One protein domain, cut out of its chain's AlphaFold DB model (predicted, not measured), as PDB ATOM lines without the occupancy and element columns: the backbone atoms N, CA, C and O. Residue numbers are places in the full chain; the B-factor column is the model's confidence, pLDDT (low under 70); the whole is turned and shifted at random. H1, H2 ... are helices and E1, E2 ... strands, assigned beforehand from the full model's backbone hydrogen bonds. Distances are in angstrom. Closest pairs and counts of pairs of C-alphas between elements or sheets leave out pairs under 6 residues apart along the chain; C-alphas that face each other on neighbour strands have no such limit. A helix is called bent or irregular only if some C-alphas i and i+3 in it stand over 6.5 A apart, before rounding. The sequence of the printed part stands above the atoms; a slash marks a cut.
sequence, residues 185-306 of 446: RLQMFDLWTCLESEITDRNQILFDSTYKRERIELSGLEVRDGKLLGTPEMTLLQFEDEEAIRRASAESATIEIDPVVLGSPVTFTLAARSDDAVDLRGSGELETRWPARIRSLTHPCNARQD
ATOM      1  N   ARG A 185       4.652  -9.361   7.430       88.94
ATOM      2  CA  ARG A 185       3.515  -9.582   6.521       88.94
ATOM      3  C   ARG A 185       3.945 -10.362   5.286       88.94
ATOM      4  O   ARG A 185       3.260 -11.311   4.935       88.94
ATOM      5  N   LEU A 186       5.104 -10.067   4.698       90.25
ATOM      6  CA  LEU A 186       5.684 -10.882   3.618       90.25
ATOM      7  C   LEU A 186       5.853 -12.347   4.030       90.25
ATOM      8  O   LEU A 186       5.540 -13.243   3.257       90.25
ATOM      9  N   GLN A 187       6.257 -12.601   5.275       87.44
ATOM     10  CA  GLN A 187       6.306 -13.961   5.799       87.44
ATOM     11  C   GLN A 187       4.915 -14.622   5.850       87.44
ATOM     12  O   GLN A 187       4.809 -15.821   5.610       87.44
ATOM     13  N   MET A 188       3.849 -13.875   6.150       86.75
ATOM     14  CA  MET A 188       2.479 -14.404   6.086       86.75
ATOM     15  C   MET A 188       2.072 -14.753   4.647       86.75
ATOM     16  O   MET A 188       1.423 -15.776   4.450       86.75
ATOM     17  N   PHE A 189       2.495 -13.967   3.648       88.94
ATOM     18  CA  PHE A 189       2.293 -14.307   2.233       88.94
ATOM     19  C   PHE A 189       3.046 -15.581   1.835       88.94
ATOM     20  O   PHE A 189       2.431 -16.466   1.253       88.94
ATOM     21  N   ASP A 190       4.322 -15.729   2.219       88.38
ATOM     22  CA  ASP A 190       5.098 -16.953   1.949       88.38
ATOM     23  C   ASP A 190       4.395 -18.206   2.508       88.38
ATOM     24  O   ASP A 190       4.346 -19.258   1.867       88.38
ATOM     25  N   LEU A 191       3.844 -18.092   3.722       87.69
ATOM     26  CA  LEU A 191       3.086 -19.164   4.363       87.69
ATOM     27  C   LEU A 191       1.782 -19.453   3.618       87.69
ATOM     28  O   LEU A 191       1.444 -20.618   3.445       87.69
ATOM     29  N   TRP A 192       1.074 -18.424   3.150       88.19
ATOM     30  CA  TRP A 192      -0.141 -18.615   2.364       88.19
ATOM     31  C   TRP A 192       0.138 -19.324   1.039       88.19
ATOM     32  O   TRP A 192      -0.531 -20.301   0.722       88.19
ATOM     33  N   THR A 193       1.176 -18.905   0.315       87.69
ATOM     34  CA  THR A 193       1.598 -19.550  -0.935       87.69
ATOM     35  C   THR A 193       1.989 -21.012  -0.714       87.69
ATOM     36  O   THR A 193       1.668 -21.868  -1.535       87.69
ATOM     37  N   CYS A 194       2.636 -21.323   0.413       88.38
ATOM     38  CA  CYS A 194       2.923 -22.702   0.808       88.38
ATOM     39  C   CYS A 194       1.637 -23.525   0.993       88.38
ATOM     40  O   CYS A 194       1.498 -24.582   0.376       88.38
ATOM     41  N   LEU A 195       0.677 -23.015   1.772       88.44
ATOM     42  CA  LEU A 195      -0.606 -23.682   2.020       88.44
ATOM     43  C   LEU A 195      -1.391 -23.902   0.718       88.44
ATOM     44  O   LEU A 195      -1.873 -25.001   0.460       88.44
ATOM     45  N   GLU A 196      -1.489 -22.871  -0.120       87.56
ATOM     46  CA  GLU A 196      -2.187 -22.924  -1.407       87.56
ATOM     47  C   GLU A 196      -1.558 -23.955  -2.354       87.56
ATOM     48  O   GLU A 196      -2.282 -24.716  -3.001       87.56
ATOM     49  N   SER A 197      -0.221 -24.041  -2.389       87.06
ATOM     50  CA  SER A 197       0.478 -25.048  -3.195       87.06
ATOM     51  C   SER A 197       0.173 -26.479  -2.740       87.06
ATOM     52  O   SER A 197      -0.131 -27.326  -3.576       87.06
ATOM     53  N   GLU A 198       0.148 -26.752  -1.429       87.81
ATOM     54  CA  GLU A 198      -0.157 -28.096  -0.925       87.81
ATOM     55  C   GLU A 198      -1.621 -28.487  -1.169       87.81
ATOM     56  O   GLU A 198      -1.901 -29.622  -1.565       87.81
ATOM     57  N   ILE A 199      -2.549 -27.541  -0.996       88.31
ATOM     58  CA  ILE A 199      -3.972 -27.758  -1.276       88.31
ATOM     59  C   ILE A 199      -4.185 -28.062  -2.759       88.31
ATOM     60  O   ILE A 199      -4.908 -28.999  -3.091       88.31
ATOM     61  N   THR A 200      -3.532 -27.312  -3.649       86.62
ATOM     62  CA  THR A 200      -3.656 -27.510  -5.100       86.62
ATOM     63  C   THR A 200      -3.097 -28.869  -5.531       86.62
ATOM     64  O   THR A 200      -3.693 -29.539  -6.376       86.62
ATOM     65  N   ASP A 201      -1.995 -29.313  -4.921       86.38
ATOM     66  CA  ASP A 201      -1.335 -30.573  -5.270       86.38
ATOM     67  C   ASP A 201      -2.055 -31.811  -4.712       86.38
ATOM     68  O   ASP A 201      -2.080 -32.863  -5.359       86.38
ATOM     69  N   ARG A 202      -2.606 -31.724  -3.494       85.38
ATOM     70  CA  ARG A 202      -3.125 -32.894  -2.761       85.38
ATOM     71  C   ARG A 202      -4.632 -32.884  -2.530       85.38
ATOM     72  O   ARG A 202      -5.166 -33.904  -2.102       85.38
ATOM     73  N   ASN A 203      -5.314 -31.766  -2.786       86.69
ATOM     74  CA  ASN A 203      -6.729 -31.544  -2.459       86.69
ATOM     75  C   ASN A 203      -7.066 -31.814  -0.975       86.69
ATOM     76  O   ASN A 203      -8.193 -32.177  -0.617       86.69
ATOM     77  N   GLN A 204      -6.058 -31.688  -0.111       89.56
ATOM     78  CA  GLN A 204      -6.157 -31.896   1.324       89.56
ATOM     79  C   GLN A 204      -5.109 -31.059   2.054       89.56
ATOM     80  O   GLN A 204      -4.054 -30.750   1.499       89.56
ATOM     81  N   ILE A 205      -5.376 -30.751   3.318       91.19
ATOM     82  CA  ILE A 205      -4.425 -30.093   4.208       91.19
ATOM     83  C   ILE A 205      -4.523 -30.670   5.620       91.19
ATOM     84  O   ILE A 205      -5.616 -30.945   6.117       91.19
ATOM     85  N   LEU A 206      -3.367 -30.857   6.262       91.56
ATOM     86  CA  LEU A 206      -3.259 -31.419   7.605       91.56
ATOM     87  C   LEU A 206      -2.680 -30.404   8.584       91.56
ATOM     88  O   LEU A 206      -1.654 -29.783   8.318       91.56
ATOM     89  N   PHE A 207      -3.308 -30.293   9.743       92.38
ATOM     90  CA  PHE A 207      -2.885 -29.445  10.846       92.38
ATOM     91  C   PHE A 207      -2.675 -30.281  12.105       92.38
ATOM     92  O   PHE A 207      -3.548 -31.058  12.486       92.38
ATOM     93  N   ASP A 208      -1.560 -30.077  12.798       91.31
ATOM     94  CA  ASP A 208      -1.287 -30.694  14.099       91.31
ATOM     95  C   ASP A 208      -1.503 -29.670  15.221       91.31
ATOM     96  O   ASP A 208      -1.056 -28.525  15.136       91.31
ATOM     97  N   SER A 209      -2.187 -30.051  16.299       88.69
ATOM     98  CA  SER A 209      -2.383 -29.172  17.456       88.69
ATOM     99  C   SER A 209      -1.092 -29.010  18.265       88.69
ATOM    100  O   SER A 209      -0.388 -29.973  18.548       88.69
ATOM    101  N   THR A 210      -0.787 -27.780  18.691       81.06
ATOM    102  CA  THR A 210       0.428 -27.487  19.481       81.06
ATOM    103  C   THR A 210       0.338 -28.033  20.908       81.06
ATOM    104  O   THR A 210       1.348 -28.396  21.508       81.06
ATOM    105  N   TYR A 211      -0.867 -28.053  21.484       76.88
ATOM    106  CA  TYR A 211      -1.077 -28.342  22.909       76.88
ATOM    107  C   TYR A 211      -1.679 -29.718  23.177       76.88
ATOM    108  O   TYR A 211      -1.612 -30.210  24.303       76.88
ATOM    109  N   LYS A 212      -2.291 -30.328  22.165       76.56
ATOM    110  CA  LYS A 212      -2.967 -31.616  22.277       76.56
ATOM    111  C   LYS A 212      -2.432 -32.571  21.222       76.56
ATOM    112  O   LYS A 212      -1.992 -32.128  20.168       76.56
ATOM    113  N   ARG A 213      -2.531 -33.879  21.463       80.75
ATOM    114  CA  ARG A 213      -2.259 -34.909  20.444       80.75
ATOM    115  C   ARG A 213      -3.440 -35.060  19.484       80.75
ATOM    116  O   ARG A 213      -3.973 -36.145  19.292       80.75
ATOM    117  N   GLU A 214      -3.876 -33.932  18.937       87.50
ATOM    118  CA  GLU A 214      -4.989 -33.855  18.002       87.50
ATOM    119  C   GLU A 214      -4.461 -33.438  16.627       87.50
ATOM    120  O   GLU A 214      -3.644 -32.517  16.526       87.50
ATOM    121  N   ARG A 215      -4.962 -34.087  15.577       91.62
ATOM    122  CA  ARG A 215      -4.705 -33.718  14.181       91.62
ATOM    123  C   ARG A 215      -6.016 -33.403  13.485       91.62
ATOM    124  O   ARG A 215      -7.032 -34.042  13.742       91.62
ATOM    125  N   ILE A 216      -5.996 -32.405  12.615       92.19
ATOM    126  CA  ILE A 216      -7.155 -31.969  11.848       92.19
ATOM    127  C   ILE A 216      -6.814 -32.071  10.377       92.19
ATOM    128  O   ILE A 216      -5.842 -31.480   9.916       92.19
ATOM    129  N   GLU A 217      -7.630 -32.812   9.651       93.19
ATOM    130  CA  GLU A 217      -7.522 -32.971   8.212       93.19
ATOM    131  C   GLU A 217      -8.727 -32.318   7.546       93.19
ATOM    132  O   GLU A 217      -9.871 -32.511   7.967       93.19
ATOM    133  N   LEU A 218      -8.457 -31.537   6.505       93.12
ATOM    134  CA  LEU A 218      -9.471 -31.011   5.609       93.12
ATOM    135  C   LEU A 218      -9.235 -31.610   4.228       93.12
ATOM    136  O   LEU A 218      -8.103 -31.589   3.748       93.12
ATOM    137  N   SER A 219     -10.286 -32.113   3.585       92.56
ATOM    138  CA  SER A 219     -10.215 -32.695   2.238       92.56
ATOM    139  C   SER A 219     -11.390 -32.273   1.354       92.56
ATOM    140  O   SER A 219     -12.463 -31.915   1.851       92.56
ATOM    141  N   GLY A 220     -11.181 -32.307   0.032       89.31
ATOM    142  CA  GLY A 220     -12.199 -31.934  -0.958       89.31
ATOM    143  C   GLY A 220     -12.425 -30.425  -1.033       89.31
ATOM    144  O   GLY A 220     -13.570 -29.970  -0.982       89.31
ATOM    145  N   LEU A 221     -11.334 -29.659  -1.092       91.06
ATOM    146  CA  LEU A 221     -11.351 -28.207  -0.950       91.06
ATOM    147  C   LEU A 221     -10.530 -27.495  -2.033       91.06
ATOM    148  O   LEU A 221      -9.472 -27.953  -2.448       91.06
ATOM    149  N   GLU A 222     -10.999 -26.323  -2.438       88.88
ATOM    150  CA  GLU A 222     -10.341 -25.416  -3.376       88.88
ATOM    151  C   GLU A 222     -10.063 -24.083  -2.671       88.88
ATOM    152  O   GLU A 222     -10.835 -23.649  -1.810       88.88
ATOM    153  N   VAL A 223      -8.966 -23.414  -3.028       87.44
ATOM    154  CA  VAL A 223      -8.691 -22.051  -2.558       87.44
ATOM    155  C   VAL A 223      -9.288 -21.057  -3.546       87.44
ATOM    156  O   VAL A 223      -8.961 -21.077  -4.731       87.44
ATOM    157  N   ARG A 224     -10.152 -20.162  -3.061       84.50
ATOM    158  CA  ARG A 224     -10.681 -19.043  -3.849       84.50
ATOM    159  C   ARG A 224     -10.848 -17.810  -2.973       84.50
ATOM    160  O   ARG A 224     -11.434 -17.883  -1.896       84.50
ATOM    161  N   ASP A 225     -10.315 -16.683  -3.427       78.38
ATOM    162  CA  ASP A 225     -10.323 -15.383  -2.746       78.38
ATOM    163  C   ASP A 225      -9.791 -15.449  -1.299       78.38
ATOM    164  O   ASP A 225     -10.337 -14.841  -0.375       78.38
ATOM    165  N   GLY A 226      -8.744 -16.254  -1.074       80.25
ATOM    166  CA  GLY A 226      -8.163 -16.465   0.254       80.25
ATOM    167  C   GLY A 226      -9.056 -17.244   1.228       80.25
ATOM    168  O   GLY A 226      -8.799 -17.245   2.433       80.25
ATOM    169  N   LYS A 227     -10.110 -17.902   0.731       85.56
ATOM    170  CA  LYS A 227     -10.980 -18.797   1.500       85.56
ATOM    171  C   LYS A 227     -10.837 -20.224   1.001       85.56
ATOM    172  O   LYS A 227     -10.597 -20.459  -0.181       85.56
ATOM    173  N   LEU A 228     -11.026 -21.170   1.912       88.19
ATOM    174  CA  LEU A 228     -11.167 -22.576   1.570       88.19
ATOM    175  C   LEU A 228     -12.639 -22.826   1.254       88.19
ATOM    176  O   LEU A 228     -13.498 -22.545   2.094       88.19
ATOM    177  N   LEU A 229     -12.936 -23.331   0.063       89.12
ATOM    178  CA  LEU A 229     -14.285 -23.675  -0.376       89.12
ATOM    179  C   LEU A 229     -14.374 -25.175  -0.631       89.12
ATOM    180  O   LEU A 229     -13.490 -25.750  -1.257       89.12
ATOM    181  N   GLY A 230     -15.437 -25.807  -0.147       86.38
ATOM    182  CA  GLY A 230     -15.720 -27.204  -0.454       86.38
ATOM    183  C   GLY A 230     -16.222 -27.383  -1.885       86.38
ATOM    184  O   GLY A 230     -16.947 -26.536  -2.406       86.38
ATOM    185  N   THR A 231     -15.885 -28.505  -2.519       80.56
ATOM    186  CA  THR A 231     -16.422 -28.863  -3.842       80.56
ATOM    187  C   THR A 231     -17.127 -30.226  -3.791       80.56
ATOM    188  O   THR A 231     -16.471 -31.238  -4.051       80.56
ATOM    189  N   PRO A 232     -18.448 -30.322  -3.498       81.25
ATOM    190  CA  PRO A 232     -19.418 -29.277  -3.116       81.25
ATOM    191  C   PRO A 232     -19.417 -28.898  -1.619       81.25
ATOM    192  O   PRO A 232     -19.853 -27.807  -1.272       81.25
ATOM    193  N   GLU A 233     -18.909 -29.771  -0.749       88.19
ATOM    194  CA  GLU A 233     -18.647 -29.518   0.674       88.19
ATOM    195  C   GLU A 233     -17.272 -30.102   1.013       88.19
ATOM    196  O   GLU A 233     -16.874 -31.120   0.442       88.19
ATOM    197  N   MET A 234     -16.544 -29.469   1.933       92.31
ATOM    198  CA  MET A 234     -15.275 -29.992   2.432       92.31
ATOM    199  C   MET A 234     -15.532 -30.927   3.607       92.31
ATOM    200  O   MET A 234     -16.394 -30.664   4.449       92.31
ATOM    201  N   THR A 235     -14.743 -31.992   3.695       92.38
ATOM    202  CA  THR A 235     -14.785 -32.907   4.837       92.38
ATOM    203  C   THR A 235     -13.754 -32.475   5.871       92.38
ATOM    204  O   THR A 235     -12.580 -32.310   5.550       92.38
ATOM    205  N   LEU A 236     -14.195 -32.317   7.117       93.00
ATOM    206  CA  LEU A 236     -13.367 -32.031   8.285       93.00
ATOM    207  C   LEU A 236     -13.248 -33.309   9.121       93.00
ATOM    208  O   LEU A 236     -14.259 -33.857   9.567       93.00
ATOM    209  N   LEU A 237     -12.028 -33.785   9.350       92.75
ATOM    210  CA  LEU A 237     -11.747 -34.938  10.204       92.75
ATOM    211  C   LEU A 237     -10.855 -34.520  11.367       92.75
ATOM    212  O   LEU A 237      -9.803 -33.918  11.170       92.75
ATOM    213  N   GLN A 238     -11.279 -34.853  12.582       91.31
ATOM    214  CA  GLN A 238     -10.460 -34.716  13.782       91.31
ATOM    215  C   GLN A 238      -9.949 -36.098  14.184       91.31
ATOM    216  O   GLN A 238     -10.735 -37.040  14.311       91.31
ATOM    217  N   PHE A 239      -8.647 -36.194  14.413       90.31
ATOM    218  CA  PHE A 239      -7.960 -37.375  14.911       90.31
ATOM    219  C   PHE A 239      -7.438 -37.111  16.321       90.31
ATOM    220  O   PHE A 239      -6.981 -36.004  16.614       90.31
ATOM    221  N   GLU A 240      -7.477 -38.131  17.171       89.25
ATOM    222  CA  GLU A 240      -6.727 -38.181  18.427       89.25
ATOM    223  C   GLU A 240      -5.767 -39.369  18.329       89.25
ATOM    224  O   GLU A 240      -6.190 -40.485  18.025       89.25
ATOM    225  N   ASP A 241      -4.471 -39.098  18.495       82.69
ATOM    226  CA  ASP A 241      -3.379 -40.005  18.125       82.69
ATOM    227  C   ASP A 241      -3.436 -40.432  16.636       82.69
ATOM    228  O   ASP A 241      -2.923 -39.710  15.779       82.69
ATOM    229  N   GLU A 242      -4.075 -41.561  16.307       83.25
ATOM    230  CA  GLU A 242      -4.273 -42.055  14.926       83.25
ATOM    231  C   GLU A 242      -5.721 -42.478  14.619       83.25
ATOM    232  O   GLU A 242      -6.038 -42.849  13.487       83.25
ATOM    233  N   GLU A 243      -6.626 -42.402  15.595       87.25
ATOM    234  CA  GLU A 243      -8.029 -42.749  15.383       87.25
ATOM    235  C   GLU A 243      -8.825 -41.511  14.975       87.25
ATOM    236  O   GLU A 243      -8.691 -40.440  15.567       87.25
ATOM    237  N   ALA A 244      -9.672 -41.648  13.952       88.31
ATOM    238  CA  ALA A 244     -10.603 -40.600  13.557       88.31
ATOM    239  C   ALA A 244     -11.764 -40.559  14.557       88.31
ATOM    240  O   ALA A 244     -12.537 -41.508  14.668       88.31
ATOM    241  N   ILE A 245     -11.893 -39.447  15.271       89.75
ATOM    242  CA  ILE A 245     -12.808 -39.317  16.410       89.75
ATOM    243  C   ILE A 245     -14.057 -38.512  16.067       89.75
ATOM    244  O   ILE A 245     -15.104 -38.701  16.679       89.75
ATOM    245  N   ARG A 246     -13.963 -37.618  15.082       89.12
ATOM    246  CA  ARG A 246     -15.058 -36.735  14.686       89.12
ATOM    247  C   ARG A 246     -14.971 -36.429  13.198       89.12
ATOM    248  O   ARG A 246     -13.883 -36.170  12.685       89.12
ATOM    249  N   ARG A 247     -16.124 -36.418  12.532       91.31
ATOM    250  CA  ARG A 247     -16.287 -35.968  11.143       91.31
ATOM    251  C   ARG A 247     -17.315 -34.846  11.077       91.31
ATOM    252  O   ARG A 247     -18.335 -34.932  11.751       91.31
ATOM    253  N   ALA A 248     -17.076 -33.840  10.250       91.75
ATOM    254  CA  ALA A 248     -18.059 -32.819   9.906       91.75
ATOM    255  C   ALA A 248     -17.927 -32.417   8.432       91.75
ATOM    256  O   ALA A 248     -16.887 -32.663   7.817       91.75
ATOM    257  N   SER A 249     -18.960 -31.778   7.889       91.19
ATOM    258  CA  SER A 249     -18.935 -31.179   6.551       91.19
ATOM    259  C   SER A 249     -19.122 -29.668   6.635       91.19
ATOM    260  O   SER A 249     -19.910 -29.191   7.451       91.19
ATOM    261  N   ALA A 250     -18.397 -28.904   5.820       90.81
ATOM    262  CA  ALA A 250     -18.537 -27.451   5.757       90.81
ATOM    263  C   ALA A 250     -18.495 -26.942   4.310       90.81
ATOM    264  O   ALA A 250     -17.746 -27.445   3.480       90.81
ATOM    265  N   GLU A 251     -19.260 -25.898   4.003       90.19
ATOM    266  CA  GLU A 251     -19.202 -25.249   2.685       90.19
ATOM    267  C   GLU A 251     -17.943 -24.383   2.537       90.19
ATOM    268  O   GLU A 251     -17.355 -24.282   1.460       90.19
ATOM    269  N   SER A 252     -17.513 -23.749   3.632       90.12
ATOM    270  CA  SER A 252     -16.355 -22.861   3.645       90.12
ATOM    271  C   SER A 252     -15.598 -22.901   4.969       90.12
ATOM    272  O   SER A 252     -16.168 -23.134   6.040       90.12
ATOM    273  N   ALA A 253     -14.301 -22.633   4.881       90.31
ATOM    274  CA  ALA A 253     -13.422 -22.454   6.019       90.31
ATOM    275  C   ALA A 253     -12.431 -21.318   5.748       90.31
ATOM    276  O   ALA A 253     -12.108 -20.978   4.608       90.31
ATOM    277  N   THR A 254     -11.946 -20.715   6.824       89.31
ATOM    278  CA  THR A 254     -10.927 -19.666   6.784       89.31
ATOM    279  C   THR A 254      -9.771 -20.055   7.686       89.31
ATOM    280  O   THR A 254      -9.975 -20.615   8.764       89.31
ATOM    281  N   ILE A 255      -8.554 -19.781   7.225       89.38
ATOM    282  CA  ILE A 255      -7.335 -19.960   8.006       89.38
ATOM    283  C   ILE A 255      -6.811 -18.566   8.342       89.38
ATOM    284  O   ILE A 255      -6.506 -17.771   7.454       89.38
ATOM    285  N   GLU A 256      -6.697 -18.278   9.630       87.75
ATOM    286  CA  GLU A 256      -6.022 -17.096  10.151       87.75
ATOM    287  C   GLU A 256      -4.602 -17.507  10.579       87.75
ATOM    288  O   GLU A 256      -4.421 -18.496  11.287       87.75
ATOM    289  N   ILE A 257      -3.579 -16.766  10.144       85.12
ATOM    290  CA  ILE A 257      -2.200 -16.970  10.609       85.12
ATOM    291  C   ILE A 257      -2.024 -16.156  11.890       85.12
ATOM    292  O   ILE A 257      -2.157 -14.929  11.867       85.12
ATOM    293  N   ASP A 258      -1.725 -16.824  13.001       81.69
ATOM    294  CA  ASP A 258      -1.528 -16.144  14.276       81.69
ATOM    295  C   ASP A 258      -0.225 -15.316  14.235       81.69
ATOM    296  O   ASP A 258       0.760 -15.701  13.592       81.69
ATOM    297  N   PRO A 259      -0.172 -14.163  14.925       67.38
ATOM    298  CA  PRO A 259       1.006 -13.308  14.924       67.38
ATOM    299  C   PRO A 259       2.237 -14.046  15.466       67.38
ATOM    300  O   PRO A 259       2.240 -14.560  16.585       67.38
ATOM    301  N   VAL A 260       3.309 -14.048  14.671       63.69
ATOM    302  CA  VAL A 260       4.563 -14.741  14.990       63.69
ATOM    303  C   VAL A 260       5.220 -14.113  16.223       63.69
ATOM    304  O   VAL A 260       5.693 -12.974  16.181       63.69
ATOM    305  N   VAL A 261       5.288 -14.873  17.317       58.38
ATOM    306  CA  VAL A 261       6.104 -14.537  18.490       58.38
ATOM    307  C   VAL A 261       7.525 -15.049  18.263       58.38
ATOM    308  O   VAL A 261       7.723 -16.172  17.797       58.38
ATOM    309  N   LEU A 262       8.529 -14.223  18.571       51.91
ATOM    310  CA  LEU A 262       9.938 -14.589  18.410       51.91
ATOM    311  C   LEU A 262      10.247 -15.890  19.175       51.91
ATOM    312  O   LEU A 262      10.050 -15.952  20.386       51.91
ATOM    313  N   GLY A 263      10.749 -16.911  18.473       55.84
ATOM    314  CA  GLY A 263      11.135 -18.199  19.063       55.84
ATOM    315  C   GLY A 263      10.015 -19.239  19.194       55.84
ATOM    316  O   GLY A 263      10.313 -20.377  19.547       55.84
ATOM    317  N   SER A 264       8.767 -18.893  18.866       65.38
ATOM    318  CA  SER A 264       7.649 -19.845  18.824       65.38
ATOM    319  C   SER A 264       7.394 -20.350  17.397       65.38
ATOM    320  O   SER A 264       7.637 -19.609  16.437       65.38
ATOM    321  N   PRO A 265       6.897 -21.591  17.226       70.75
ATOM    322  CA  PRO A 265       6.410 -22.049  15.930       70.75
ATOM    323  C   PRO A 265       5.253 -21.159  15.464       70.75
ATOM    324  O   PRO A 265       4.501 -20.620  16.279       70.75
ATOM    325  N   VAL A 266       5.128 -20.989  14.149       81.12
ATOM    326  CA  VAL A 266       3.977 -20.290  13.571       81.12
ATOM    327  C   VAL A 266       2.738 -21.128  13.839       81.12
ATOM    328  O   VAL A 266       2.732 -22.322  13.531       81.12
ATOM    329  N   THR A 267       1.709 -20.499  14.399       87.56
ATOM    330  CA  THR A 267       0.426 -21.152  14.620       87.56
ATOM    331  C   THR A 267      -0.659 -20.595  13.713       87.56
ATOM    332  O   THR A 267      -0.590 -19.463  13.235       87.56
ATOM    333  N   PHE A 268      -1.660 -21.424  13.468       89.25
ATOM    334  CA  PHE A 268      -2.817 -21.130  12.649       89.25
ATOM    335  C   PHE A 268      -4.082 -21.291  13.486       89.25
ATOM    336  O   PHE A 268      -4.173 -22.149  14.375       89.25
ATOM    337  N   THR A 269      -5.079 -20.484  13.154       90.25
ATOM    338  CA  THR A 269      -6.440 -20.623  13.642       90.25
ATOM    339  C   THR A 269      -7.331 -21.019  12.469       90.25
ATOM    340  O   THR A 269      -7.470 -20.277  11.502       90.25
ATOM    341  N   LEU A 270      -7.943 -22.198  12.556       90.94
ATOM    342  CA  LEU A 270      -8.934 -22.670  11.597       90.94
ATOM    343  C   LEU A 270     -10.324 -22.249  12.070       90.94
ATOM    344  O   LEU A 270     -10.746 -22.624  13.164       90.94
ATOM    345  N   ALA A 271     -11.050 -21.508  11.242       90.75
ATOM    346  CA  ALA A 271     -12.439 -21.151  11.479       90.75
ATOM    347  C   ALA A 271     -13.327 -21.797  10.410       90.75
ATOM    348  O   ALA A 271     -13.282 -21.420   9.238       90.75
ATOM    349  N   ALA A 272     -14.130 -22.771  10.832       88.94
ATOM    350  CA  ALA A 272     -15.074 -23.494   9.992       88.94
ATOM    351  C   ALA A 272     -16.378 -23.682  10.768       88.94
ATOM    352  O   ALA A 272     -16.360 -24.025  11.954       88.94
ATOM    353  N   ARG A 273     -17.513 -23.439  10.112       86.50
ATOM    354  CA  ARG A 273     -18.830 -23.624  10.720       86.50
ATOM    355  C   ARG A 273     -19.467 -24.878  10.143       86.50
ATOM    356  O   ARG A 273     -19.624 -24.977   8.933       86.50
ATOM    357  N   SER A 274     -19.849 -25.793  11.023       85.12
ATOM    358  CA  SER A 274     -20.631 -26.969  10.671       85.12
ATOM    359  C   SER A 274     -21.584 -27.298  11.811       85.12
ATOM    360  O   SER A 274     -21.183 -27.314  12.980       85.12
ATOM    361  N   ASP A 275     -22.844 -27.525  11.460       80.12
ATOM    362  CA  ASP A 275     -23.880 -27.957  12.397       80.12
ATOM    363  C   ASP A 275     -24.101 -29.489  12.340       80.12
ATOM    364  O   ASP A 275     -24.794 -30.027  13.198       80.12
ATOM    365  N   ASP A 276     -23.428 -30.194  11.418       80.06
ATOM    366  CA  ASP A 276     -23.560 -31.637  11.169       80.06
ATOM    367  C   ASP A 276     -22.287 -32.409  11.575       80.06
ATOM    368  O   ASP A 276     -21.626 -33.053  10.752       80.06
ATOM    369  N   ALA A 277     -21.902 -32.339  12.856       84.75
ATOM    370  CA  ALA A 277     -20.755 -33.097  13.363       84.75
ATOM    371  C   ALA A 277     -21.173 -34.477  13.900       84.75
ATOM    372  O   ALA A 277     -22.042 -34.604  14.763       84.75
ATOM    373  N   VAL A 278     -20.497 -35.520  13.418       85.75
ATOM    374  CA  VAL A 278     -20.708 -36.918  13.805       85.75
ATOM    375  C   VAL A 278     -19.546 -37.391  14.681       85.75
ATOM    376  O   VAL A 278     -18.386 -37.345  14.260       85.75
ATOM    377  N   ASP A 279     -19.859 -37.866  15.891       85.69
ATOM    378  CA  ASP A 279     -18.921 -38.597  16.756       85.69
ATOM    379  C   ASP A 279     -18.688 -40.001  16.182       85.69
ATOM    380  O   ASP A 279     -19.608 -40.819  16.105       85.69
ATOM    381  N   LEU A 280     -17.450 -40.284  15.775       84.69
ATOM    382  CA  LEU A 280     -17.070 -41.568  15.187       84.69
ATOM    383  C   LEU A 280     -16.775 -42.641  16.245       84.69
ATOM    384  O   LEU A 280     -16.758 -43.823  15.905       84.69
ATOM    385  N   ARG A 281     -16.602 -42.269  17.522       81.94
ATOM    386  CA  ARG A 281     -16.414 -43.231  18.622       81.94
ATOM    387  C   ARG A 281     -17.727 -43.877  19.065       81.94
ATOM    388  O   ARG A 281     -17.705 -44.862  19.799       81.94
ATOM    389  N   GLY A 282     -18.871 -43.313  18.662       70.56
ATOM    390  CA  GLY A 282     -20.200 -43.787  19.061       70.56
ATOM    391  C   GLY A 282     -20.488 -43.637  20.561       70.56
ATOM    392  O   GLY A 282     -21.414 -44.266  21.069       70.56
ATOM    393  N   SER A 283     -19.689 -42.827  21.264       66.19
ATOM    394  CA  SER A 283     -19.766 -42.619  22.714       66.19
ATOM    395  C   SER A 283     -20.838 -41.601  23.107       66.19
ATOM    396  O   SER A 283     -21.406 -41.689  24.194       66.19
ATOM    397  N   GLY A 284     -21.122 -40.637  22.219       65.94
ATOM    398  CA  GLY A 284     -22.002 -39.505  22.506       65.94
ATOM    399  C   GLY A 284     -21.395 -38.477  23.471       65.94
ATOM    400  O   GLY A 284     -22.096 -37.553  23.871       65.94
ATOM    401  N   GLU A 285     -20.117 -38.620  23.851       62.19
ATOM    402  CA  GLU A 285     -19.414 -37.688  24.748       62.19
ATOM    403  C   GLU A 285     -18.989 -36.392  24.045       62.19
ATOM    404  O   GLU A 285     -18.815 -35.355  24.688       62.19
ATOM    405  N   LEU A 286     -18.816 -36.433  22.724       65.12
ATOM    406  CA  LEU A 286     -18.424 -35.275  21.932       65.12
ATOM    407  C   LEU A 286     -19.653 -34.437  21.562       65.12
ATOM    408  O   LEU A 286     -20.649 -34.965  21.072       65.12
ATOM    409  N   GLU A 287     -19.559 -33.112  21.740       63.75
ATOM    410  CA  GLU A 287     -20.578 -32.176  21.249       63.75
ATOM    411  C   GLU A 287     -20.893 -32.469  19.773       63.75
ATOM    412  O   GLU A 287     -19.973 -32.608  18.958       63.75
ATOM    413  N   THR A 288     -22.186 -32.522  19.436       68.50
ATOM    414  CA  THR A 288     -22.708 -32.720  18.069       68.50
ATOM    415  C   THR A 288     -22.477 -31.517  17.156       68.50
ATOM    416  O   THR A 288     -22.898 -31.516  16.002       68.50
ATOM    417  N   ARG A 289     -21.795 -30.479  17.654       75.94
ATOM    418  CA  ARG A 289     -21.433 -29.284  16.903       75.94
ATOM    419  C   ARG A 289     -19.928 -29.212  16.695       75.94
ATOM    420  O   ARG A 289     -19.151 -29.435  17.624       75.94
ATOM    421  N   TRP A 290     -19.514 -28.849  15.486       82.81
ATOM    422  CA  TRP A 290     -18.108 -28.586  15.208       82.81
ATOM    423  C   TRP A 290     -17.653 -27.282  15.894       82.81
ATOM    424  O   TRP A 290     -18.379 -26.281  15.835       82.81
ATOM    425  N   PRO A 291     -16.462 -27.238  16.524       84.62
ATOM    426  CA  PRO A 291     -15.940 -26.006  17.104       84.62
ATOM    427  C   PRO A 291     -15.776 -24.918  16.039       84.62
ATOM    428  O   PRO A 291     -15.037 -25.086  15.073       84.62
ATOM    429  N   ALA A 292     -16.419 -23.766  16.242       83.75
ATOM    430  CA  ALA A 292     -16.410 -22.681  15.256       83.75
ATOM    431  C   ALA A 292     -15.004 -22.126  14.960       83.75
ATOM    432  O   ALA A 292     -14.758 -21.616  13.868       83.75
ATOM    433  N   ARG A 293     -14.085 -22.198  15.936       88.81
ATOM    434  CA  ARG A 293     -12.665 -21.863  15.769       88.81
ATOM    435  C   ARG A 293     -11.785 -22.836  16.536       88.81
ATOM    436  O   ARG A 293     -12.011 -23.064  17.724       88.81
ATOM    437  N   ILE A 294     -10.733 -23.313  15.888       88.19
ATOM    438  CA  ILE A 294      -9.699 -24.153  16.485       88.19
ATOM    439  C   ILE A 294      -8.371 -23.414  16.358       88.19
ATOM    440  O   ILE A 294      -7.952 -23.073  15.257       88.19
ATOM    441  N   ARG A 295      -7.744 -23.115  17.497       88.69
ATOM    442  CA  ARG A 295      -6.532 -22.286  17.585       88.69
ATOM    443  C   ARG A 295      -5.289 -23.139  17.783       88.69
ATOM    444  O   ARG A 295      -5.388 -24.288  18.209       88.69
ATOM    445  N   SER A 296      -4.127 -22.516  17.595       86.94
ATOM    446  CA  SER A 296      -2.831 -23.114  17.935       86.94
ATOM    447  C   SER A 296      -2.533 -24.383  17.141       86.94
ATOM    448  O   SER A 296      -1.964 -25.345  17.660       86.94
ATOM    449  N   LEU A 297      -2.930 -24.369  15.874       89.12
ATOM    450  CA  LEU A 297      -2.606 -25.399  14.904       89.12
ATOM    451  C   LEU A 297      -1.239 -25.120  14.293       89.12
ATOM    452  O   LEU A 297      -0.856 -23.971  14.127       89.12
ATOM    453  N   THR A 298      -0.507 -26.159  13.941       89.50
ATOM    454  CA  THR A 298       0.790 -26.082  13.276       89.50
ATOM    455  C   THR A 298       0.722 -26.861  11.981       89.50
ATOM    456  O   THR A 298      -0.023 -27.831  11.857       89.50
ATOM    457  N   HIS A 299       1.479 -26.399  10.998       88.56
ATOM    458  CA  HIS A 299       1.556 -27.028   9.695       88.56
ATOM    459  C   HIS A 299       2.997 -26.901   9.181       88.56
ATOM    460  O   HIS A 299       3.591 -25.823   9.328       88.56
ATOM    461  N   PRO A 300       3.600 -27.976   8.641       83.12
ATOM    462  CA  PRO A 300       4.996 -27.983   8.218       83.12
ATOM    463  C   PRO A 300       5.206 -27.188   6.919       83.12
ATOM    464  O   PRO A 300       5.411 -27.753   5.853       83.12
ATOM    465  N   CYS A 301       5.232 -25.858   7.016       80.25
ATOM    466  CA  CYS A 301       5.603 -24.978   5.909       80.25
ATOM    467  C   CYS A 301       7.053 -24.495   6.028       80.25
ATOM    468  O   CYS A 301       7.395 -23.719   6.920       80.25
ATOM    469  N   ASN A 302       7.894 -24.885   5.067       69.25
ATOM    470  CA  ASN A 302       9.299 -24.462   4.975       69.25
ATOM    471  C   ASN A 302       9.532 -23.278   4.013       69.25
ATOM    472  O   ASN A 302      10.668 -22.996   3.650       69.25
ATOM    473  N   ALA A 303       8.484 -22.556   3.608       69.94
ATOM    474  CA  ALA A 303       8.574 -21.500   2.592       69.94
ATOM    475  C   ALA A 303       9.173 -20.162   3.078       69.94
ATOM    476  O   ALA A 303       9.168 -19.182   2.338       69.94
ATOM    477  N   ARG A 304       9.689 -20.084   4.312       71.81
ATOM    478  CA  ARG A 304      10.168 -18.820   4.887       71.81
ATOM    479  C   ARG A 304      11.418 -18.328   4.158       71.81
ATOM    480  O   ARG A 304      12.496 -18.896   4.326       71.81
ATOM    481  N   GLN A 305      11.296 -17.223   3.426       81.44
ATOM    482  CA  GLN A 305      12.454 -16.564   2.826       81.44
ATOM    483  C   GLN A 305      13.102 -15.602   3.825       81.44
ATOM    484  O   GLN A 305      12.429 -14.771   4.448       81.44
ATOM    485  N   ASP A 306      14.427 -15.682   3.973       82.38
ATOM    486  CA  ASP A 306      15.156 -14.707   4.777       82.38
ATOM    487  C   ASP A 306      15.384 -13.413   3.991       82.38
ATOM    488  O   ASP A 306      16.192 -13.348   3.068       82.38
TER     489      ASP A 306
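AT A GLANCE: This is residues 185 to 306 of the 446 residues of an uncharacterized protein of Phycisphaerales bacterium (UniProt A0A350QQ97). Six antiparallel strands, E1 to E6, ring a closed barrel, and one helix, H1, packs slantwise on its outside. E2, E3 and E4 are strongly bent as they run round the barrel, and the long link of residues 273 to 292 folds back so that residues 278 to 279 pair with residues 246 to 247 of E4. The printed part has 122 residues, with one named helix and six named strands in the order H1 E1 E2 E3 E4 E5 E6; the class is mixed, helices and strands. It is compact, with a radius of gyration of the C-alphas of 14.4 A, and spans 48 by 32 by 21 A, only just elongated.

IN THESE COORDINATES: Find C-alpha 185 at (3.515, -9.582, 6.521); from there H1, residues 185 to 202, runs 26.0 A to C-alpha 202 at (-3.125, -32.894, -2.761). E1 follows at residues 204 to 209, 16.8 A long, then E2 at residues 214 to 224, 27.0 A. Read on to E3, residues 227 to 240, 26.1 A, and E4, residues 243 to 257, 26.9 A. E5 takes residues 268 to 272, and E6 takes residues 293 to 298, ending at C-alpha 298 at (0.790, -26.082, 13.276).

HOW THE PARTS SIT: Go round the barrel from E1: the strands form a meander, each the antiparallel neighbour of the one before, and E6 is also the antiparallel neighbour of E1. Look for N 207 and O 216 between E1 and E2, 2.8 A apart, and N 217 and O 237 between E2 and E3, 2.9 A. E2 bends by 77 degrees at residue 220, E3 by 109 degrees at residue 232 and E4 by 107 degrees at residue 251. Between the neighbour strands E3 and E4, N 236 and O 248 are within hydrogen-bond range, 2.8 A apart. E4 pairs in a staggered way, with E3 over residues 243 to 253 and with E5 over residues 253 to 257, where N 256 and O 269 are 2.8 A apart. N 270 and O 294 of E5 and E6 are 2.8 A apart, and N 298 of E6 and O 208 of E1 are 2.7 A apart. H1 is on the barrel, outside it, at a height over the sheet of 9.0 A; its closest C-alphas to E1 are those of Ile 199 and Ile 205, 6.0 A. It lies over E2 and E4, slantwise to the strands at 43 degrees to E4 on the local plane. In H1 every O i to N i+4 pair is within hydrogen-bond range.

THE WHOLE: The C-alphas farthest apart are those of Ser 283 and Asp 306, 48.2 A. The printed part has no cut, and the link from E5 to E6, 20 residues, is long. Confidence is under 70 at residues 259 to 264, 283 to 288 and 302 to 303; the mean pLDDT of the printed part is 84.1.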